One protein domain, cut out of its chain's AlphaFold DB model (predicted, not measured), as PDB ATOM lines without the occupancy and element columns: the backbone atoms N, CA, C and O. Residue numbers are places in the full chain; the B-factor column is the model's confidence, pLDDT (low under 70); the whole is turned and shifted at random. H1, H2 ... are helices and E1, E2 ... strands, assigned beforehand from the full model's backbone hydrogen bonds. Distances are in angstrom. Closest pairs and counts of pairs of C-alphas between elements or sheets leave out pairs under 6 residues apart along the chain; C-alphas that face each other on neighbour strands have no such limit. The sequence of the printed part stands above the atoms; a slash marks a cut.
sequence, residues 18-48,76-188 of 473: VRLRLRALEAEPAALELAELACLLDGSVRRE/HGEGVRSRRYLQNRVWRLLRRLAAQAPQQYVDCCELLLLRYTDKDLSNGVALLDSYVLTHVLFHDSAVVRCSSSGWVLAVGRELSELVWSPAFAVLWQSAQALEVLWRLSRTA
ATOM      1  N   VAL A  18     159.077 136.892  77.702       90.81
ATOM      2  CA  VAL A  18     159.400 137.688  78.912       90.81
ATOM      3  C   VAL A  18     158.891 139.131  78.822       90.81
ATOM      4  O   VAL A  18     158.333 139.662  79.779       90.81
ATOM      5  N   ARG A  19     159.029 139.772  77.654       90.38
ATOM      6  CA  ARG A  19     158.546 141.148  77.440       90.38
ATOM      7  C   ARG A  19     157.021 141.247  77.419       90.38
ATOM      8  O   ARG A  19     156.492 142.264  77.854       90.38
ATOM      9  N   LEU A  20     156.336 140.227  76.899       91.50
ATOM     10  CA  LEU A  20     154.872 140.173  76.875       91.50
ATOM     11  C   LEU A  20     154.325 139.990  78.291       91.50
ATOM     12  O   LEU A  20     153.474 140.771  78.700       91.50
ATOM     13  N   ARG A  21     154.898 139.056  79.065       93.75
ATOM     14  CA  ARG A  21     154.577 138.863  80.490       93.75
ATOM     15  C   ARG A  21     154.755 140.156  81.285       93.75
ATOM     16  O   ARG A  21     153.875 140.555  82.030       93.75
ATOM     17  N   LEU A  22     155.867 140.862  81.067       93.25
ATOM     18  CA  LEU A  22     156.128 142.127  81.750       93.25
ATOM     19  C   LEU A  22     155.100 143.214  81.406       93.25
ATOM     20  O   LEU A  22     154.705 143.960  82.291       93.25
ATOM     21  N   ARG A  23     154.666 143.310  80.142       93.38
ATOM     22  CA  ARG A  23     153.609 144.253  79.733       93.38
ATOM     23  C   ARG A  23     152.254 143.892  80.339       93.38
ATOM     24  O   ARG A  23     151.535 144.798  80.738       93.38
ATOM     25  N   ALA A  24     151.927 142.602  80.425       93.62
ATOM     26  CA  ALA A  24     150.712 142.141  81.092       93.62
ATOM     27  C   ALA A  24     150.718 142.550  82.574       93.62
ATOM     28  O   ALA A  24     149.784 143.202  83.024       93.62
ATOM     29  N   LEU A  25     151.834 142.321  83.280       93.88
ATOM     30  CA  LEU A  25     152.000 142.722  84.684       93.88
ATOM     31  C   LEU A  25     151.963 144.237  84.919       93.88
ATOM     32  O   LEU A  25     151.711 144.690  86.032       93.88
ATOM     33  N   GLU A  26     152.254 145.041  83.895       93.12
ATOM     34  CA  GLU A  26     152.108 146.495  83.970       93.12
ATOM     35  C   GLU A  26     150.663 146.966  83.889       93.12
ATOM     36  O   GLU A  26     150.375 148.031  84.439       93.12
ATOM     37  N   ALA A  27     149.807 146.206  83.205       92.31
ATOM     38  CA  ALA A  27     148.378 146.469  83.117       92.31
ATOM     39  C   ALA A  27     147.644 145.921  84.347       92.31
ATOM     40  O   ALA A  27     146.831 146.631  84.933       92.31
ATOM     41  N   GLU A  28     147.974 144.697  84.758       92.38
ATOM     42  CA  GLU A  28     147.341 144.004  85.876       92.38
ATOM     43  C   GLU A  28     148.406 143.260  86.705       92.38
ATOM     44  O   GLU A  28     148.942 142.237  86.268       92.38
ATOM     45  N   PRO A  29     148.792 143.783  87.882       88.75
ATOM     46  CA  PRO A  29     149.837 143.173  88.689       88.75
ATOM     47  C   PRO A  29     149.345 141.872  89.338       88.75
ATOM     48  O   PRO A  29     148.511 141.887  90.238       88.75
ATOM     49  N   ALA A  30     149.931 140.747  88.930       93.12
ATOM     50  CA  ALA A  30     149.745 139.445  89.563       93.12
ATOM     51  C   ALA A  30     151.002 139.055  90.360       93.12
ATOM     52  O   ALA A  30     152.085 138.891  89.790       93.12
ATOM     53  N   ALA A  31     150.868 138.884  91.680       92.25
ATOM     54  CA  ALA A  31     151.996 138.643  92.588       92.25
ATOM     55  C   ALA A  31     152.822 137.398  92.212       92.25
ATOM     56  O   ALA A  31     154.050 137.460  92.149       92.25
ATOM     57  N   LEU A  32     152.155 136.283  91.895       94.19
ATOM     58  CA  LEU A  32     152.820 135.031  91.529       94.19
ATOM     59  C   LEU A  32     153.661 135.171  90.253       94.19
ATOM     60  O   LEU A  32     154.823 134.767  90.225       94.19
ATOM     61  N   GLU A  33     153.090 135.768  89.207       95.00
ATOM     62  CA  GLU A  33     153.792 135.963  87.940       95.00
ATOM     63  C   GLU A  33     154.940 136.968  88.066       95.00
ATOM     64  O   GLU A  33     155.993 136.783  87.450       95.00
ATOM     65  N   LEU A  34     154.762 138.017  88.877       96.00
ATOM     66  CA  LEU A  34     155.807 138.996  89.156       96.00
ATOM     67  C   LEU A  34     156.987 138.352  89.896       96.00
ATOM     68  O   LEU A  34     158.137 138.567  89.506       96.00
ATOM     69  N   ALA A  35     156.709 137.522  90.905       95.44
ATOM     70  CA  ALA A  35     157.711 136.747  91.632       95.44
ATOM     71  C   ALA A  35     158.481 135.778  90.714       95.44
ATOM     72  O   ALA A  35     159.712 135.714  90.754       95.44
ATOM     73  N   GLU A  36     157.785 135.062  89.829       94.19
ATOM     74  CA  GLU A  36     158.427 134.194  88.832       94.19
ATOM     75  C   GLU A  36     159.355 134.955  87.900       94.19
ATOM     76  O   GLU A  36     160.486 134.535  87.646       94.19
ATOM     77  N   LEU A  37     158.865 136.079  87.376       94.56
ATOM     78  CA  LEU A  37     159.608 136.883  86.425       94.56
ATOM     79  C   LEU A  37     160.846 137.507  87.077       94.56
ATOM     80  O   LEU A  37     161.905 137.548  86.450       94.56
ATOM     81  N   ALA A  38     160.731 137.948  88.331       94.88
ATOM     82  CA  ALA A  38     161.850 138.436  89.126       94.88
ATOM     83  C   ALA A  38     162.938 137.365  89.299       94.88
ATOM     84  O   ALA A  38     164.086 137.603  88.919       94.88
ATOM     85  N   CYS A  39     162.576 136.171  89.781       93.50
ATOM     86  CA  CYS A  39     163.524 135.073  89.989       93.50
ATOM     87  C   CYS A  39     164.209 134.639  88.678       93.50
ATOM     88  O   CYS A  39     165.425 134.442  88.632       93.50
ATOM     89  N   LEU A  40     163.445 134.546  87.583       91.62
ATOM     90  CA  LEU A  40     163.968 134.209  86.256       91.62
ATOM     91  C   LEU A  40     164.998 135.239  85.762       91.62
ATOM     92  O   LEU A  40     166.015 134.879  85.160       91.62
ATOM     93  N   LEU A  41     164.739 136.528  85.993       91.75
ATOM     94  CA  LEU A  41     165.608 137.609  85.535       91.75
ATOM     95  C   LEU A  41     166.858 137.778  86.400       91.75
ATOM     96  O   LEU A  41     167.901 138.149  85.859       91.75
ATOM     97  N   ASP A  42     166.808 137.481  87.693       89.81
ATOM     98  CA  ASP A  42     167.980 137.535  88.574       89.81
ATOM     99  C   ASP A  42     169.052 136.514  88.182       89.81
ATOM    100  O   ASP A  42     170.240 136.831  88.185       89.81
ATOM    101  N   GLY A  43     168.651 135.344  87.675       77.38
ATOM    102  CA  GLY A  43     169.567 134.360  87.082       77.38
ATOM    103  C   GLY A  43     170.206 134.780  85.751       77.38
ATOM    104  O   GLY A  43     171.151 134.145  85.278       77.38
ATOM    105  N   SER A  44     169.700 135.839  85.113       82.81
ATOM    106  CA  SER A  44     169.961 136.112  83.697       82.81
ATOM    107  C   SER A  44     171.256 136.890  83.426       82.81
ATOM    108  O   SER A  44     171.761 136.861  82.296       82.81
ATOM    109  N   VAL A  45     171.814 137.562  84.437       81.19
ATOM    110  CA  VAL A  45     173.079 138.307  84.365       81.19
ATOM    111  C   VAL A  45     174.014 137.760  85.435       81.19
ATOM    112  O   VAL A  45     173.790 137.994  86.610       81.19
ATOM    113  N   ARG A  46     175.068 137.045  85.024       80.12
ATOM    114  CA  ARG A  46     176.115 136.548  85.930       80.12
ATOM    115  C   ARG A  46     177.479 137.143  85.574       80.12
ATOM    116  O   ARG A  46     177.870 137.105  84.395       80.12
ATOM    117  N   ARG A  47     178.143 137.731  86.568       80.06
ATOM    118  CA  ARG A  47     179.525 138.219  86.575       80.06
ATOM    119  C   ARG A  47     180.446 137.110  87.084       80.06
ATOM    120  O   ARG A  47     180.037 136.230  87.833       80.06
ATOM    121  N   GLU A  48     181.696 137.152  86.646       75.62
ATOM    122  CA  GLU A  48     182.753 136.244  87.090       75.62
ATOM    123  C   GLU A  48     183.831 137.063  87.806       75.62
ATOM    124  O   GLU A  48     184.149 138.180  87.382       75.62
ATOM    125  N   HIS A  76     171.009 136.731  69.294       49.25
ATOM    126  CA  HIS A  76     169.743 137.478  69.161       49.25
ATOM    127  C   HIS A  76     169.545 138.770  69.986       49.25
ATOM    128  O   HIS A  76     168.418 139.123  70.326       49.25
ATOM    129  N   GLY A  77     170.593 139.555  70.266       49.22
ATOM    130  CA  GLY A  77     170.410 140.937  70.760       49.22
ATOM    131  C   GLY A  77     169.933 141.063  72.220       49.22
ATOM    132  O   GLY A  77     169.648 142.162  72.707       49.22
ATOM    133  N   GLU A  78     169.915 139.961  72.970       60.09
ATOM    134  CA  GLU A  78     169.663 139.932  74.414       60.09
ATOM    135  C   GLU A  78     170.924 140.255  75.227       60.09
ATOM    136  O   GLU A  78     171.380 139.488  76.078       60.09
ATOM    137  N   GLY A  79     171.528 141.411  74.953       70.00
ATOM    138  CA  GLY A  79     172.699 141.870  75.690       70.00
ATOM    139  C   GLY A  79     172.414 142.081  77.185       70.00
ATOM    140  O   GLY A  79     171.277 142.276  77.614       70.00
ATOM    141  N   VAL A  80     173.480 142.132  77.987       70.62
ATOM    142  CA  VAL A  80     173.439 142.414  79.439       70.62
ATOM    143  C   VAL A  80     172.616 143.670  79.759       70.62
ATOM    144  O   VAL A  80     171.854 143.684  80.723       70.62
ATOM    145  N   ARG A  81     172.715 144.709  78.916       75.88
ATOM    146  CA  ARG A  81     171.929 145.948  79.041       75.88
ATOM    147  C   ARG A  81     170.421 145.694  78.942       75.88
ATOM    148  O   ARG A  81     169.671 146.208  79.764       75.88
ATOM    149  N   SER A  82     169.988 144.865  77.990       82.19
ATOM    150  CA  SER A  82     168.579 144.494  77.809       82.19
ATOM    151  C   SER A  82     168.042 143.722  79.017       82.19
ATOM    152  O   SER A  82     166.934 143.989  79.467       82.19
ATOM    153  N   ARG A  83     168.838 142.814  79.593       86.81
ATOM    154  CA  ARG A  83     168.448 142.035  80.783       86.81
ATOM    155  C   ARG A  83     168.329 142.907  82.032       86.81
ATOM    156  O   ARG A  83     167.316 142.853  82.721       86.81
ATOM    157  N   ARG A  84     169.291 143.806  82.257       86.50
ATOM    158  CA  ARG A  84     169.215 144.794  83.349       86.50
ATOM    159  C   ARG A  84     168.061 145.761  83.206       86.50
ATOM    160  O   ARG A  84     167.451 146.147  84.197       86.50
ATOM    161  N   TYR A  85     167.745 146.157  81.979       89.50
ATOM    162  CA  TYR A  85     166.558 146.957  81.721       89.50
ATOM    163  C   TYR A  85     165.284 146.235  82.189       89.50
ATOM    164  O   TYR A  85     164.435 146.861  82.824       89.50
ATOM    165  N   LEU A  86     165.171 144.926  81.941       92.19
ATOM    166  CA  LEU A  86     164.042 144.115  82.404       92.19
ATOM    167  C   LEU A  86     164.032 143.959  83.933       92.19
ATOM    168  O   LEU A  86     162.991 144.191  84.539       92.19
ATOM    169  N   GLN A  87     165.179 143.673  84.560       92.75
ATOM    170  CA  GLN A  87     165.317 143.622  86.028       92.75
ATOM    171  C   GLN A  87     164.864 144.940  86.683       92.75
ATOM    172  O   GLN A  87     164.035 144.944  87.589       92.75
ATOM    173  N   ASN A  88     165.324 146.081  86.157       92.81
ATOM    174  CA  ASN A  88     164.906 147.410  86.606       92.81
ATOM    175  C   ASN A  88     163.400 147.643  86.479       92.81
ATOM    176  O   ASN A  88     162.799 148.361  87.278       92.81
ATOM    177  N   ARG A  89     162.789 147.097  85.429       94.62
ATOM    178  CA  ARG A  89     161.366 147.274  85.146       94.62
ATOM    179  C   ARG A  89     160.504 146.400  86.062       94.62
ATOM    180  O   ARG A  89     159.509 146.898  86.576       94.62
ATOM    181  N   VAL A  90     160.953 145.183  86.374       96.38
ATOM    182  CA  VAL A  90     160.378 144.352  87.446       96.38
ATOM    183  C   VAL A  90     160.507 145.033  88.806       96.38
ATOM    184  O   VAL A  90     159.520 145.146  89.527       96.38
ATOM    185  N   TRP A  91     161.673 145.595  89.134       96.19
ATOM    186  CA  TRP A  91     161.830 146.344  90.381       96.19
ATOM    187  C   TRP A  91     160.874 147.544  90.462       96.19
ATOM    188  O   TRP A  91     160.245 147.782  91.489       96.19
ATOM    189  N   ARG A  92     160.673 148.282  89.362       96.62
ATOM    190  CA  ARG A  92     159.668 149.359  89.306       96.62
ATOM    191  C   ARG A  92     158.242 148.873  89.562       96.62
ATOM    192  O   ARG A  92     157.475 149.628  90.151       96.62
ATOM    193  N   LEU A  93     157.878 147.672  89.113       96.88
ATOM    194  CA  LEU A  93     156.580 147.067  89.424       96.88
ATOM    195  C   LEU A  93     156.451 146.777  90.919       96.88
ATOM    196  O   LEU A  93     155.483 147.221  91.521       96.88
ATOM    197  N   LEU A  94     157.461 146.152  91.529       96.69
ATOM    198  CA  LEU A  94     157.484 145.896  92.973       96.69
ATOM    199  C   LEU A  94     157.386 147.186  93.797       96.69
ATOM    200  O   LEU A  94     156.609 147.248  94.741       96.69
ATOM    201  N   ARG A  95     158.097 148.253  93.407       97.06
ATOM    202  CA  ARG A  95     157.981 149.558  94.082       97.06
ATOM    203  C   ARG A  95     156.586 150.175  93.953       97.06
ATOM    204  O   ARG A  95     156.109 150.789  94.899       97.06
ATOM    205  N   ARG A  96     155.936 150.034  92.790       96.56
ATOM    206  CA  ARG A  96     154.538 150.468  92.618       96.56
ATOM    207  C   ARG A  96     153.602 149.654  93.504       96.56
ATOM    208  O   ARG A  96     152.749 150.246  94.153       96.56
ATOM    209  N   LEU A  97     153.808 148.339  93.572       95.50
ATOM    210  CA  LEU A  97     153.038 147.443  94.428       95.50
ATOM    211  C   LEU A  97     153.181 147.832  95.904       95.50
ATOM    212  O   LEU A  97     152.174 147.997  96.577       95.50
ATOM    213  N   ALA A  98     154.402 148.102  96.375       96.38
ATOM    214  CA  ALA A  98     154.656 148.569  97.740       96.38
ATOM    215  C   ALA A  98     153.922 149.879  98.077       96.38
ATOM    216  O   ALA A  98     153.476 150.059  99.205       96.38
ATOM    217  N   ALA A  99     153.783 150.787  97.104       96.50
ATOM    218  CA  ALA A  99     153.093 152.061  97.295       96.50
ATOM    219  C   ALA A  99     151.559 151.948  97.219       96.50
ATOM    220  O   ALA A  99     150.862 152.675  97.919       96.50
ATOM    221  N   GLN A 100     151.029 151.085  96.346       96.19
ATOM    222  CA  GLN A 100     149.591 151.005  96.047       96.19
ATOM    223  C   GLN A 100     148.866 149.917  96.846       96.19
ATOM    224  O   GLN A 100     147.706 150.096  97.207       96.19
ATOM    225  N   ALA A 101     149.536 148.798  97.111       95.12
ATOM    226  CA  ALA A 101     148.991 147.641  97.811       95.12
ATOM    227  C   ALA A 101     150.070 147.013  98.719       95.12
ATOM    228  O   ALA A 101     150.650 145.978  98.376       95.12
ATOM    229  N   PRO A 102     150.357 147.628  99.884       94.69
ATOM    230  CA  PRO A 102     151.454 147.220 100.761       94.69
ATOM    231  C   PRO A 102     151.429 145.746 101.185       94.69
ATOM    232  O   PRO A 102     152.471 145.094 101.168       94.69
ATOM    233  N   GLN A 103     150.256 145.190 101.504       93.06
ATOM    234  CA  GLN A 103     150.123 143.764 101.826       93.06
ATOM    235  C   GLN A 103     150.502 142.864 100.643       93.06
ATOM    236  O   GLN A 103     151.293 141.938 100.802       93.06
ATOM    237  N   GLN A 104     150.036 143.191  99.431       95.06
ATOM    238  CA  GLN A 104     150.361 142.411  98.233       95.06
ATOM    239  C   GLN A 104     151.860 142.440  97.909       95.06
ATOM    240  O   GLN A 104     152.377 141.499  97.309       95.06
ATOM    241  N   TYR A 105     152.578 143.499  98.300       96.75
ATOM    242  CA  TYR A 105     154.033 143.537  98.182       96.75
ATOM    243  C   TYR A 105     154.705 142.484  99.066       96.75
ATOM    244  O   TYR A 105     155.596 141.784  98.581       96.75
ATOM    245  N   VAL A 106     154.274 142.343 100.323       97.19
ATOM    246  CA  VAL A 106     154.815 141.331 101.244       97.19
ATOM    247  C   VAL A 106     154.511 139.925 100.724       97.19
ATOM    248  O   VAL A 106     155.434 139.118 100.620       97.19
ATOM    249  N   ASP A 107     153.279 139.666 100.278       96.12
ATOM    250  CA  ASP A 107     152.889 138.374  99.689       96.12
ATOM    251  C   ASP A 107     153.703 138.055  98.422       96.12
ATOM    252  O   ASP A 107     154.207 136.947  98.229       96.12
ATOM    253  N   CYS A 108     153.903 139.050  97.551       97.44
ATOM    254  CA  CYS A 108     154.744 138.901  96.368       97.44
ATOM    255  C   CYS A 108     156.207 138.617  96.739       97.44
ATOM    256  O   CYS A 108     156.865 137.822  96.062       97.44
ATOM    257  N   CYS A 109     156.728 139.257  97.789       98.06
ATOM    258  CA  CYS A 109     158.075 139.000  98.286       98.06
ATOM    259  C   CYS A 109     158.186 137.590  98.860       98.06
ATOM    260  O   CYS A 109     159.156 136.909  98.554       98.06
ATOM    261  N   GLU A 110     157.200 137.108  99.613       98.12
ATOM    262  CA  GLU A 110     157.181 135.727 100.097       98.12
ATOM    263  C   GLU A 110     157.295 134.728  98.935       98.12
ATOM    264  O   GLU A 110     158.212 133.903  98.899       98.12
ATOM    265  N   LEU A 111     156.415 134.859  97.937       97.94
ATOM    266  CA  LEU A 111     156.403 133.999  96.750       97.94
ATOM    267  C   LEU A 111     157.717 134.065  95.966       97.94
ATOM    268  O   LEU A 111     158.144 133.067  95.386       97.94
ATOM    269  N   LEU A 112     158.355 135.235  95.920       97.75
ATOM    270  CA  LEU A 112     159.661 135.426  95.294       97.75
ATOM    271  C   LEU A 112     160.768 134.733  96.092       97.75
ATOM    272  O   LEU A 112     161.583 134.010  95.523       97.75
ATOM    273  N   LEU A 113     160.809 134.950  97.404       98.38
ATOM    274  CA  LEU A 113     161.868 134.473  98.286       98.38
ATOM    275  C   LEU A 113     161.860 132.945  98.430       98.38
ATOM    276  O   LEU A 113     162.930 132.334  98.435       98.38
ATOM    277  N   LEU A 114     160.680 132.316  98.422       98.00
ATOM    278  CA  LEU A 114     160.528 130.855  98.421       98.00
ATOM    279  C   LEU A 114     161.056 130.174  97.146       98.00
ATOM    280  O   LEU A 114     161.255 128.961  97.141       98.00
ATOM    281  N   ARG A 115     161.299 130.921  96.061       96.88
ATOM    282  CA  ARG A 115     161.793 130.362  94.791       96.88
ATOM    283  C   ARG A 115     163.311 130.254  94.716       96.88
ATOM    284  O   ARG A 115     163.809 129.505  93.880       96.88
ATOM    285  N   TYR A 116     164.044 130.968  95.569       97.38
ATOM    286  CA  TYR A 116     165.503 130.902  95.576       97.38
ATOM    287  C   TYR A 116     166.000 129.650  96.289       97.38
ATOM    288  O   TYR A 116     165.585 129.340  97.406       97.38
ATOM    289  N   THR A 117     166.967 128.976  95.674       96.38
ATOM    290  CA  THR A 117     167.674 127.827  96.248       96.38
ATOM    291  C   THR A 117     169.129 128.167  96.576       96.38
ATOM    292  O   THR A 117     169.694 129.137  96.066       96.38
ATOM    293  N   ASP A 118     169.786 127.317  97.371       94.88
ATOM    294  CA  ASP A 118     171.231 127.424  97.638       94.88
ATOM    295  C   ASP A 118     172.081 127.388  96.351       94.88
ATOM    296  O   ASP A 118     173.179 127.939  96.311       94.88
ATOM    297  N   LYS A 119     171.584 126.770  95.268       92.69
ATOM    298  CA  LYS A 119     172.285 126.749  93.974       92.69
ATOM    299  C   LYS A 119     172.261 128.119  93.300       92.69
ATOM    300  O   LYS A 119     173.276 128.539  92.738       92.69
ATOM    301  N   ASP A 120     171.131 128.816  93.389       92.75
ATOM    302  CA  ASP A 120     170.952 130.146  92.801       92.75
ATOM    303  C   ASP A 120     171.840 131.186  93.486       92.75
ATOM    304  O   ASP A 120     172.324 132.106  92.826       92.75
ATOM    305  N   LEU A 121     172.100 130.993  94.785       93.62
ATOM    306  CA  LEU A 121     172.891 131.872  95.650       93.62
ATOM    307  C   LEU A 121     174.164 131.184  96.168       93.62
ATOM    308  O   LEU A 121     174.586 131.387  97.303       93.62
ATOM    309  N   SER A 122     174.792 130.371  95.318       90.50
ATOM    310  CA  SER A 122     175.928 129.511  95.695       90.50
ATOM    311  C   SER A 122     177.184 130.249  96.175       90.50
ATOM    312  O   SER A 122     178.085 129.626  96.733       90.50
ATOM    313  N   ASN A 123     177.291 131.554  95.925       90.38
ATOM    314  CA  ASN A 123     178.391 132.395  96.387       90.38
ATOM    315  C   ASN A 123     177.973 133.874  96.428       90.38
ATOM    316  O   ASN A 123     176.928 134.262  95.903       90.38
ATOM    317  N   GLY A 124     178.836 134.710  97.006       90.50
ATOM    318  CA  GLY A 124     178.596 136.145  97.153       90.50
ATOM    319  C   GLY A 124     178.373 136.905  95.842       90.50
ATOM    320  O   GLY A 124     177.577 137.837  95.797       90.50
ATOM    321  N   VAL A 125     179.008 136.483  94.746       90.50
ATOM    322  CA  VAL A 125     178.801 137.112  93.432       90.50
ATOM    323  C   VAL A 125     177.416 136.792  92.892       90.50
ATOM    324  O   VAL A 125     176.732 137.687  92.407       90.50
ATOM    325  N   ALA A 126     176.972 135.540  93.030       91.31
ATOM    326  CA  ALA A 126     175.626 135.129  92.642       91.31
ATOM    327  C   ALA A 126     174.544 135.887  93.431       91.31
ATOM    328  O   ALA A 126     173.523 136.267  92.852       91.31
ATOM    329  N   LEU A 127     174.789 136.171  94.716       94.88
ATOM    330  CA  LEU A 127     173.938 137.053  95.517       94.88
ATOM    331  C   LEU A 127     173.893 138.473  94.931       94.88
ATOM    332  O   LEU A 127     172.815 138.933  94.569       94.88
ATOM    333  N   LEU A 128     175.047 139.125  94.740       93.38
ATOM    334  CA  LEU A 128     175.128 140.490  94.187       93.38
ATOM    335  C   LEU A 128     174.589 140.605  92.748       93.38
ATOM    336  O   LEU A 128     174.194 141.679  92.294       93.38
ATOM    337  N   ASP A 129     174.601 139.514  91.993       91.62
ATOM    338  CA  ASP A 129     174.032 139.441  90.648       91.62
ATOM    339  C   ASP A 129     172.516 139.259  90.633       91.62
ATOM    340  O   ASP A 129     171.875 139.526  89.612       91.62
ATOM    341  N   SER A 130     171.939 138.825  91.752       94.38
ATOM    342  CA  SER A 130     170.497 138.678  91.917       94.38
ATOM    343  C   SER A 130     169.913 140.050  92.253       94.38
ATOM    344  O   SER A 130     169.795 140.453  93.411       94.38
ATOM    345  N   TYR A 131     169.677 140.824  91.191       94.00
ATOM    346  CA  TYR A 131     169.370 142.250  91.230       94.00
ATOM    347  C   TYR A 131     168.122 142.574  92.053       94.00
ATOM    348  O   TYR A 131     168.172 143.442  92.927       94.00
ATOM    349  N   VAL A 132     167.011 141.898  91.758       96.12
ATOM    350  CA  VAL A 132     165.727 142.098  92.429       96.12
ATOM    351  C   VAL A 132     165.796 141.565  93.857       96.12
ATOM    352  O   VAL A 132     165.361 142.254  94.771       96.12
ATOM    353  N   LEU A 133     166.408 140.401  94.073       97.56
ATOM    354  CA  LEU A 133     166.607 139.832  95.402       97.56
ATOM    355  C   LEU A 133     167.396 140.776  96.309       97.56
ATOM    356  O   LEU A 133     166.970 141.051  97.423       97.56
ATOM    357  N   THR A 134     168.519 141.316  95.834       96.88
ATOM    358  CA  THR A 134     169.345 142.231  96.639       96.88
ATOM    359  C   THR A 134     168.591 143.522  96.960       96.88
ATOM    360  O   THR A 134     168.721 144.040  98.065       96.88
ATOM    361  N   HIS A 135     167.735 144.005  96.048       96.44
ATOM    362  CA  HIS A 135     166.791 145.078  96.364       96.44
ATOM    363  C   HIS A 135     165.807 144.682  97.468       96.44
ATOM    364  O   HIS A 135     165.569 145.469  98.367       96.44
ATOM    365  N   VAL A 136     165.227 143.486  97.430       97.62
ATOM    366  CA  VAL A 136     164.265 143.065  98.459       97.62
ATOM    367  C   VAL A 136     164.940 142.934  99.826       97.62
ATOM    368  O   VAL A 136     164.387 143.412 100.812       97.62
ATOM    369  N   LEU A 137     166.132 142.332  99.885       98.06
ATOM    370  CA  LEU A 137     166.787 141.949 101.138       98.06
ATOM    371  C   LEU A 137     167.650 143.050 101.777       98.06
ATOM    372  O   LEU A 137     167.703 143.144 103.005       98.06
ATOM    373  N   PHE A 138     168.366 143.836 100.966       97.44
ATOM    374  CA  PHE A 138     169.496 144.660 101.420       97.44
ATOM    375  C   PHE A 138     169.510 146.062 100.792       97.44
ATOM    376  O   PHE A 138     170.582 146.628 100.575       97.44
ATOM    377  N   HIS A 139     168.342 146.618 100.450       95.31
ATOM    378  CA  HIS A 139     168.258 147.883  99.717       95.31
ATOM    379  C   HIS A 139     168.979 149.035 100.404       95.31
ATOM    380  O   HIS A 139     169.705 149.775  99.740       95.31
ATOM    381  N   ASP A 140     168.761 149.151 101.712       93.38
ATOM    382  CA  ASP A 140     169.216 150.266 102.539       93.38
ATOM    383  C   ASP A 140     170.503 149.905 103.307       93.38
ATOM    384  O   ASP A 140     170.922 150.604 104.230       93.38
ATOM    385  N   SER A 141     171.157 148.800 102.928       96.31
ATOM    386  CA  SER A 141     172.375 148.330 103.578       96.31
ATOM    387  C   SER A 141     173.572 149.205 103.210       96.31
ATOM    388  O   SER A 141     173.849 149.444 102.039       96.31
ATOM    389  N   ALA A 142     174.372 149.594 104.204       95.69
ATOM    390  CA  ALA A 142     175.631 150.314 103.983       95.69
ATOM    391  C   ALA A 142     176.756 149.436 103.387       95.69
ATOM    392  O   ALA A 142     177.830 149.942 103.058       95.69
ATOM    393  N   VAL A 143     176.549 148.120 103.292       96.56
ATOM    394  CA  VAL A 143     177.549 147.146 102.813       96.56
ATOM    395  C   VAL A 143     177.518 147.007 101.296       96.56
ATOM    396  O   VAL A 143     178.548 146.759 100.670       96.56
ATOM    397  N   VAL A 144     176.347 147.185 100.686       95.75
ATOM    398  CA  VAL A 144     176.154 147.058  99.241       95.75
ATOM    399  C   VAL A 144     175.656 148.365  98.655       95.75
ATOM    400  O   VAL A 144     174.851 149.073  99.240       95.75
ATOM    401  N   ARG A 145     176.119 148.686  97.449       94.19
ATOM    402  CA  ARG A 145     175.650 149.853  96.700       94.19
ATOM    403  C   ARG A 145     175.206 149.441  95.310       94.19
ATOM    404  O   ARG A 145     175.873 148.659  94.626       94.19
ATOM    405  N   CYS A 146     174.084 149.994  94.871       91.19
ATOM    406  CA  CYS A 146     173.613 149.797  93.511       91.19
ATOM    407  C   CYS A 146     174.366 150.751  92.571       91.19
ATOM    408  O   CYS A 146     174.360 151.967  92.752       91.19
ATOM    409  N   SER A 147     175.048 150.197  91.571       86.81
ATOM    410  CA  SER A 147     175.753 150.946  90.527       86.81
ATOM    411  C   SER A 147     175.065 150.763  89.171       86.81
ATOM    412  O   SER A 147     174.231 149.876  88.991       86.81
ATOM    413  N   SER A 148     175.493 151.513  88.149       76.94
ATOM    414  CA  SER A 148     175.102 151.242  86.750       76.94
ATOM    415  C   SER A 148     175.443 149.807  86.316       76.94
ATOM    416  O   SER A 148     174.840 149.242  85.393       76.94
ATOM    417  N   SER A 149     176.407 149.197  87.014       75.81
ATOM    418  CA  SER A 149     176.864 147.840  86.796       75.81
ATOM    419  C   SER A 149     176.110 146.768  87.614       75.81
ATOM    420  O   SER A 149     176.494 145.603  87.561       75.81
ATOM    421  N   GLY A 150     175.036 147.122  88.327       85.38
ATOM    422  CA  GLY A 150     174.366 146.259  89.310       85.38
ATOM    423  C   GLY A 150     174.911 146.464  90.727       85.38
ATOM    424  O   GLY A 150     175.595 147.458  90.990       85.38
ATOM    425  N   TRP A 151     174.623 145.535  91.637       92.81
ATOM    426  CA  TRP A 151     175.085 145.622  93.024       92.81
ATOM    427  C   TRP A 151     176.570 145.305  93.148       92.81
ATOM    428  O   TRP A 151     177.084 144.388  92.501       92.81
ATOM    429  N   VAL A 152     177.264 146.085  93.966       92.69
ATOM    430  CA  VAL A 152     178.670 145.889  94.324       92.69
ATOM    431  C   VAL A 152     178.841 146.129  95.819       92.69
ATOM    432  O   VAL A 152     178.023 146.820  96.426       92.69
ATOM    433  N   LEU A 153     179.907 145.583  96.397       93.12
ATOM    434  CA  LEU A 153     180.302 145.922  97.760       93.12
ATOM    435  C   LEU A 153     180.725 147.395  97.843       93.12
ATOM    436  O   LEU A 153     181.285 147.967  96.897       93.12
ATOM    437  N   ALA A 154     180.420 148.019  98.973       92.88
ATOM    438  CA  ALA A 154     181.030 149.277  99.360       92.88
ATOM    439  C   ALA A 154     182.525 149.063  99.661       92.88
ATOM    440  O   ALA A 154     182.972 147.951  99.942       92.88
ATOM    441  N   VAL A 155     183.318 150.129  99.536       90.88
ATOM    442  CA  VAL A 155     184.779 150.055  99.690       90.88
ATOM    443  C   VAL A 155     185.125 149.608 101.112       90.88
ATOM    444  O   VAL A 155     184.622 150.191 102.069       90.88
ATOM    445  N   GLY A 156     185.972 148.581 101.233       92.62
ATOM    446  CA  GLY A 156     186.423 148.045 102.521       92.62
ATOM    447  C   GLY A 156     185.362 147.274 103.312       92.62
ATOM    448  O   GLY A 156     185.558 147.065 104.502       92.62
ATOM    449  N   ARG A 157     184.242 146.891 102.683       94.19
ATOM    450  CA  ARG A 157     183.159 146.133 103.323       94.19
ATOM    451  C   ARG A 157     183.116 144.689 102.848       94.19
ATOM    452  O   ARG A 157     183.411 144.397 101.688       94.19
ATOM    453  N   GLU A 158     182.644 143.812 103.718       93.88
ATOM    454  CA  GLU A 158     182.482 142.387 103.461       93.88
ATOM    455  C   GLU A 158     181.011 141.957 103.450       93.88
ATOM    456  O   GLU A 158     180.161 142.525 104.129       93.88
ATOM    457  N   LEU A 159     180.693 140.887 102.712       93.06
ATOM    458  CA  LEU A 159     179.333 140.319 102.701       93.06
ATOM    459  C   LEU A 159     178.907 139.742 104.060       93.06
ATOM    460  O   LEU A 159     177.712 139.603 104.303       93.06
ATOM    461  N   SER A 160     179.864 139.394 104.921       92.69
ATOM    462  CA  SER A 160     179.635 138.951 106.304       92.69
ATOM    463  C   SER A 160     178.986 140.043 107.163       92.69
ATOM    464  O   SER A 160     178.285 139.722 108.119       92.69
ATOM    465  N   GLU A 161     179.162 141.314 106.794       94.81
ATOM    466  CA  GLU A 161     178.591 142.478 107.478       94.81
ATOM    467  C   GLU A 161     177.142 142.771 107.056       94.81
ATOM    468  O   GLU A 161     176.534 143.725 107.548       94.81
ATOM    469  N   LEU A 162     176.574 142.002 106.115       95.50
ATOM    470  CA  LEU A 162     175.185 142.182 105.702       95.50
ATOM    471  C   LEU A 162     174.240 141.917 106.878       95.50
ATOM    472  O   LEU A 162     174.158 140.812 107.414       95.50
ATOM    473  N   VAL A 163     173.482 142.954 107.221       94.81
ATOM    474  CA  VAL A 163     172.408 142.921 108.213       94.81
ATOM    475  C   VAL A 163     171.051 143.037 107.531       94.81
ATOM    476  O   VAL A 163     170.955 143.446 106.368       94.81
ATOM    477  N   TRP A 164     169.994 142.701 108.265       96.81
ATOM    478  CA  TRP A 164     168.623 142.856 107.802       96.81
ATOM    479  C   TRP A 164     168.328 144.321 107.451       96.81
ATOM    480  O   TRP A 164     168.323 145.199 108.312       96.81
ATOM    481  N   SER A 165     168.131 144.590 106.160       97.06
ATOM    482  CA  SER A 165     167.910 145.938 105.634       97.06
ATOM    483  C   SER A 165     167.001 145.895 104.394       97.06
ATOM    484  O   SER A 165     167.426 146.228 103.282       97.06
ATOM    485  N   PRO A 166     165.759 145.396 104.553       97.81
ATOM    486  CA  PRO A 166     164.811 145.281 103.453       97.81
ATOM    487  C   PRO A 166     164.528 146.614 102.777       97.81
ATOM    488  O   PRO A 166     164.413 147.644 103.441       97.81
ATOM    489  N   ALA A 167     164.205 146.559 101.485       96.94
ATOM    490  CA  ALA A 167     163.431 147.642 100.896       96.94
ATOM    491  C   ALA A 167     162.076 147.785 101.599       96.94
ATOM    492  O   ALA A 167     161.371 146.794 101.827       96.94
ATOM    493  N   PHE A 168     161.685 149.038 101.843       97.00
ATOM    494  CA  PHE A 168     160.417 149.390 102.480       97.00
ATOM    495  C   PHE A 168     160.276 148.762 103.873       97.00
ATOM    496  O   PHE A 168     159.255 148.149 104.178       97.00
ATOM    497  N   ALA A 169     161.295 148.921 104.724       96.69
ATOM    498  CA  ALA A 169     161.363 148.313 106.056       96.69
ATOM    499  C   ALA A 169     160.084 148.468 106.899       96.69
ATOM    500  O   ALA A 169     159.701 147.534 107.595       96.69
ATOM    501  N   VAL A 170     159.375 149.595 106.775       96.81
ATOM    502  CA  VAL A 170     158.089 149.841 107.457       96.81
ATOM    503  C   VAL A 170     157.037 148.771 107.130       96.81
ATOM    504  O   VAL A 170     156.288 148.364 108.010       96.81
ATOM    505  N   LEU A 171     156.993 148.261 105.894       97.19
ATOM    506  CA  LEU A 171     156.028 147.226 105.497       97.19
ATOM    507  C   LEU A 171     156.304 145.883 106.182       97.19
ATOM    508  O   LEU A 171     155.378 145.119 106.467       97.19
ATOM    509  N   TRP A 172     157.575 145.627 106.497       96.69
ATOM    510  CA  TRP A 172     158.012 144.413 107.174       96.69
ATOM    511  C   TRP A 172     157.745 144.415 108.684       96.69
ATOM    512  O   TRP A 172     157.876 143.372 109.310       96.69
ATOM    513  N   GLN A 173     157.335 145.547 109.264       95.00
ATOM    514  CA  GLN A 173     156.975 145.663 110.686       95.00
ATOM    515  C   GLN A 173     155.533 145.214 110.982       95.00
ATOM    516  O   GLN A 173     155.110 145.194 112.134       95.00
ATOM    517  N   SER A 174     154.747 144.889 109.951       93.88
ATOM    518  CA  SER A 174     153.369 144.424 110.120       93.88
ATOM    519  C   SER A 174     153.304 142.999 110.690       93.88
ATOM    520  O   SER A 174     154.194 142.185 110.452       93.88
ATOM    521  N   ALA A 175     152.214 142.663 111.390       92.19
ATOM    522  CA  ALA A 175     152.003 141.313 111.931       92.19
ATOM    523  C   ALA A 175     152.045 140.226 110.837       92.19
ATOM    524  O   ALA A 175     152.701 139.204 111.005       92.19
ATOM    525  N   GLN A 176     151.435 140.490 109.676       92.94
ATOM    526  CA  GLN A 176     151.507 139.605 108.508       92.94
ATOM    527  C   GLN A 176     152.953 139.394 108.039       92.94
ATOM    528  O   GLN A 176     153.352 138.275 107.732       92.94
ATOM    529  N   ALA A 177     153.764 140.454 107.991       95.44
ATOM    530  CA  ALA A 177     155.157 140.322 107.588       95.44
ATOM    531  C   ALA A 177     155.990 139.520 108.600       95.44
ATOM    532  O   ALA A 177     156.872 138.775 108.183       95.44
ATOM    533  N   LEU A 178     155.688 139.607 109.901       94.62
ATOM    534  CA  LEU A 178     156.309 138.747 110.914       94.62
ATOM    535  C   LEU A 178     155.980 137.267 110.680       94.62
ATOM    536  O   LEU A 178     156.883 136.433 110.733       94.62
ATOM    537  N   GLU A 179     154.730 136.933 110.348       94.50
ATOM    538  CA  GLU A 179     154.347 135.561 109.979       94.50
ATOM    539  C   GLU A 179     155.079 135.077 108.721       94.50
ATOM    540  O   GLU A 179     155.524 133.927 108.653       94.50
ATOM    541  N   VAL A 180     155.249 135.958 107.733       96.69
ATOM    542  CA  VAL A 180     156.009 135.667 106.510       96.69
ATOM    543  C   VAL A 180     157.486 135.438 106.824       96.69
ATOM    544  O   VAL A 180     158.060 134.455 106.361       96.69
ATOM    545  N   LEU A 181     158.114 136.287 107.644       97.12
ATOM    546  CA  LEU A 181     159.500 136.100 108.081       97.12
ATOM    547  C   LEU A 181     159.659 134.793 108.868       97.12
ATOM    548  O   LEU A 181     160.619 134.055 108.640       97.12
ATOM    549  N   TRP A 182     158.693 134.454 109.726       95.69
ATOM    550  CA  TRP A 182     158.663 133.171 110.425       95.69
ATOM    551  C   TRP A 182     158.631 131.993 109.465       95.69
ATOM    552  O   TRP A 182     159.498 131.117 109.526       95.69
ATOM    553  N   ARG A 183     157.698 132.008 108.512       95.81
ATOM    554  CA  ARG A 183     157.581 130.954 107.506       95.81
ATOM    555  C   ARG A 183     158.856 130.834 106.678       95.81
ATOM    556  O   ARG A 183     159.392 129.737 106.556       95.81
ATOM    557  N   LEU A 184     159.387 131.953 106.181       97.06
ATOM    558  CA  LEU A 184     160.614 131.988 105.386       97.06
ATOM    559  C   LEU A 184     161.828 131.473 106.158       97.06
ATOM    560  O   LEU A 184     162.624 130.743 105.576       97.06
ATOM    561  N   SER A 185     161.964 131.802 107.447       95.56
ATOM    562  CA  SER A 185     163.077 131.318 108.278       95.56
ATOM    563  C   SER A 185     163.126 129.790 108.361       95.56
ATOM    564  O   SER A 185     164.209 129.216 108.406       95.56
ATOM    565  N   ARG A 186     161.962 129.135 108.275       94.12
ATOM    566  CA  ARG A 186     161.817 127.679 108.343       94.12
ATOM    567  C   ARG A 186     161.856 127.007 106.980       94.12
ATOM    568  O   ARG A 186     162.577 126.030 106.804       94.12
ATOM    569  N   THR A 187     161.081 127.502 106.019       95.06
ATOM    570  CA  THR A 187     160.738 126.739 104.809       95.06
ATOM    571  C   THR A 187     161.455 127.205 103.550       95.06
ATOM    572  O   THR A 187     161.443 126.481 102.552       95.06
ATOM    573  N   ALA A 188     162.098 128.381 103.558       96.56
ATOM    574  CA  ALA A 188     162.749 128.878 102.352       96.56
ATOM    575  C   ALA A 188     163.876 127.923 101.917       96.56
ATOM    576  O   ALA A 188     164.723 127.577 102.742       96.56
TER     577      ALA A 188
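AT A GLANCE: This is residues 18 to 48 and 76 to 188 of the 473 residues of an uncharacterized protein of Planctomycetaceae bacterium (UniProt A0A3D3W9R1). The main body is a stack of helices: H1 at one end, H2 and H3 beneath it, H4 next, and H8 alongside H4 at the other end. Short H6 sits near the middle, with H5 and a small strand hairpin, E1 and E2, to one side; residues 154 to 168 lead from the hairpin back to H7 and H8. The printed part has 144 residues, with named elements in the order H1 to H6, E1, E2, H7, H8; the sheet, E1 - E2, is antiparallel and the class is mostly helix. The whole is compact, with a radius of gyration of the C-alphas of 14.8 A and spans of 39 by 38 by 26 A.

HOW THE PARTS SIT: H1, residues 18 to 27, H2, residues 31 to 42, and H3, residues 80 to 100, form an up-and-down bundle, each running against the one before it. H1 and H2 are a helical hairpin at a tilt of 37 degrees, only just steep; the closest C-alphas are those of Leu 25 and Leu 34, 7.0 A. Residues 83 to 90 of H3 touch H2 at a shallow tilt of 30 degrees, with C-alphas 41 and 87 closest at 6.0 A. H4, residues 102 to 113, touches H2 at a steep tilt of 47 degrees, the same way; C-alphas 35 and 112 are closest, 4.4 A. Residues 87 to 91 of H3 touch H6, residues 131 to 138, with C-alphas 91 and 132 closest at 6.1 A. H5, residues 124 to 129, and H6 only just touch, and only at the corner, with 3 pairs of C-alphas within 8 A; the closest are 128 and 134, 6.5 A. E1, residues 144 to 147, and E2, residues 150 to 153, are a hairpin, with N 145 and O 152 at 2.9 A. The closest C-alphas of H5 and E2 are 128 and 151, 5.3 A. H7, residues 169 to 173, touches residues 102 to 106 of H4, with C-alphas 102 and 171 closest at 6.6 A. H8, residues 175 to 187, touches H4 at a shallow tilt of 4 degrees, the same way; C-alphas 106 and 177 are closest, 6.4 A. Every O i to N i+4 pair is within hydrogen-bond range in H1 to H6 and H8; H7 has 0 of 1, but 2 of 2 O i to N i+3 pairs.

IN THESE COORDINATES: H1 begins at C-alpha 18 (159.400, 137.688, 78.912) and is 14.7 A long. H2 measures 16.5 A, H3 30.3 A, H4 16.6 A and H8 18.4 A. H3 ends at C-alpha 100 (149.591, 151.005, 96.047), and H8 at C-alpha 187 (160.738, 126.739, 104.809).

THE WHOLE: The two C-alphas farthest apart, His 76 and Ala 175, are 46.5 A apart. Residues 49 to 75 are not printed, and C-alphas 48 and 76 are 22.2 A apart across the cut. The link E2 to H7 is long, 15 residues. Mean pLDDT of the printed part is 92.1; residues 76 to 78 are under 70.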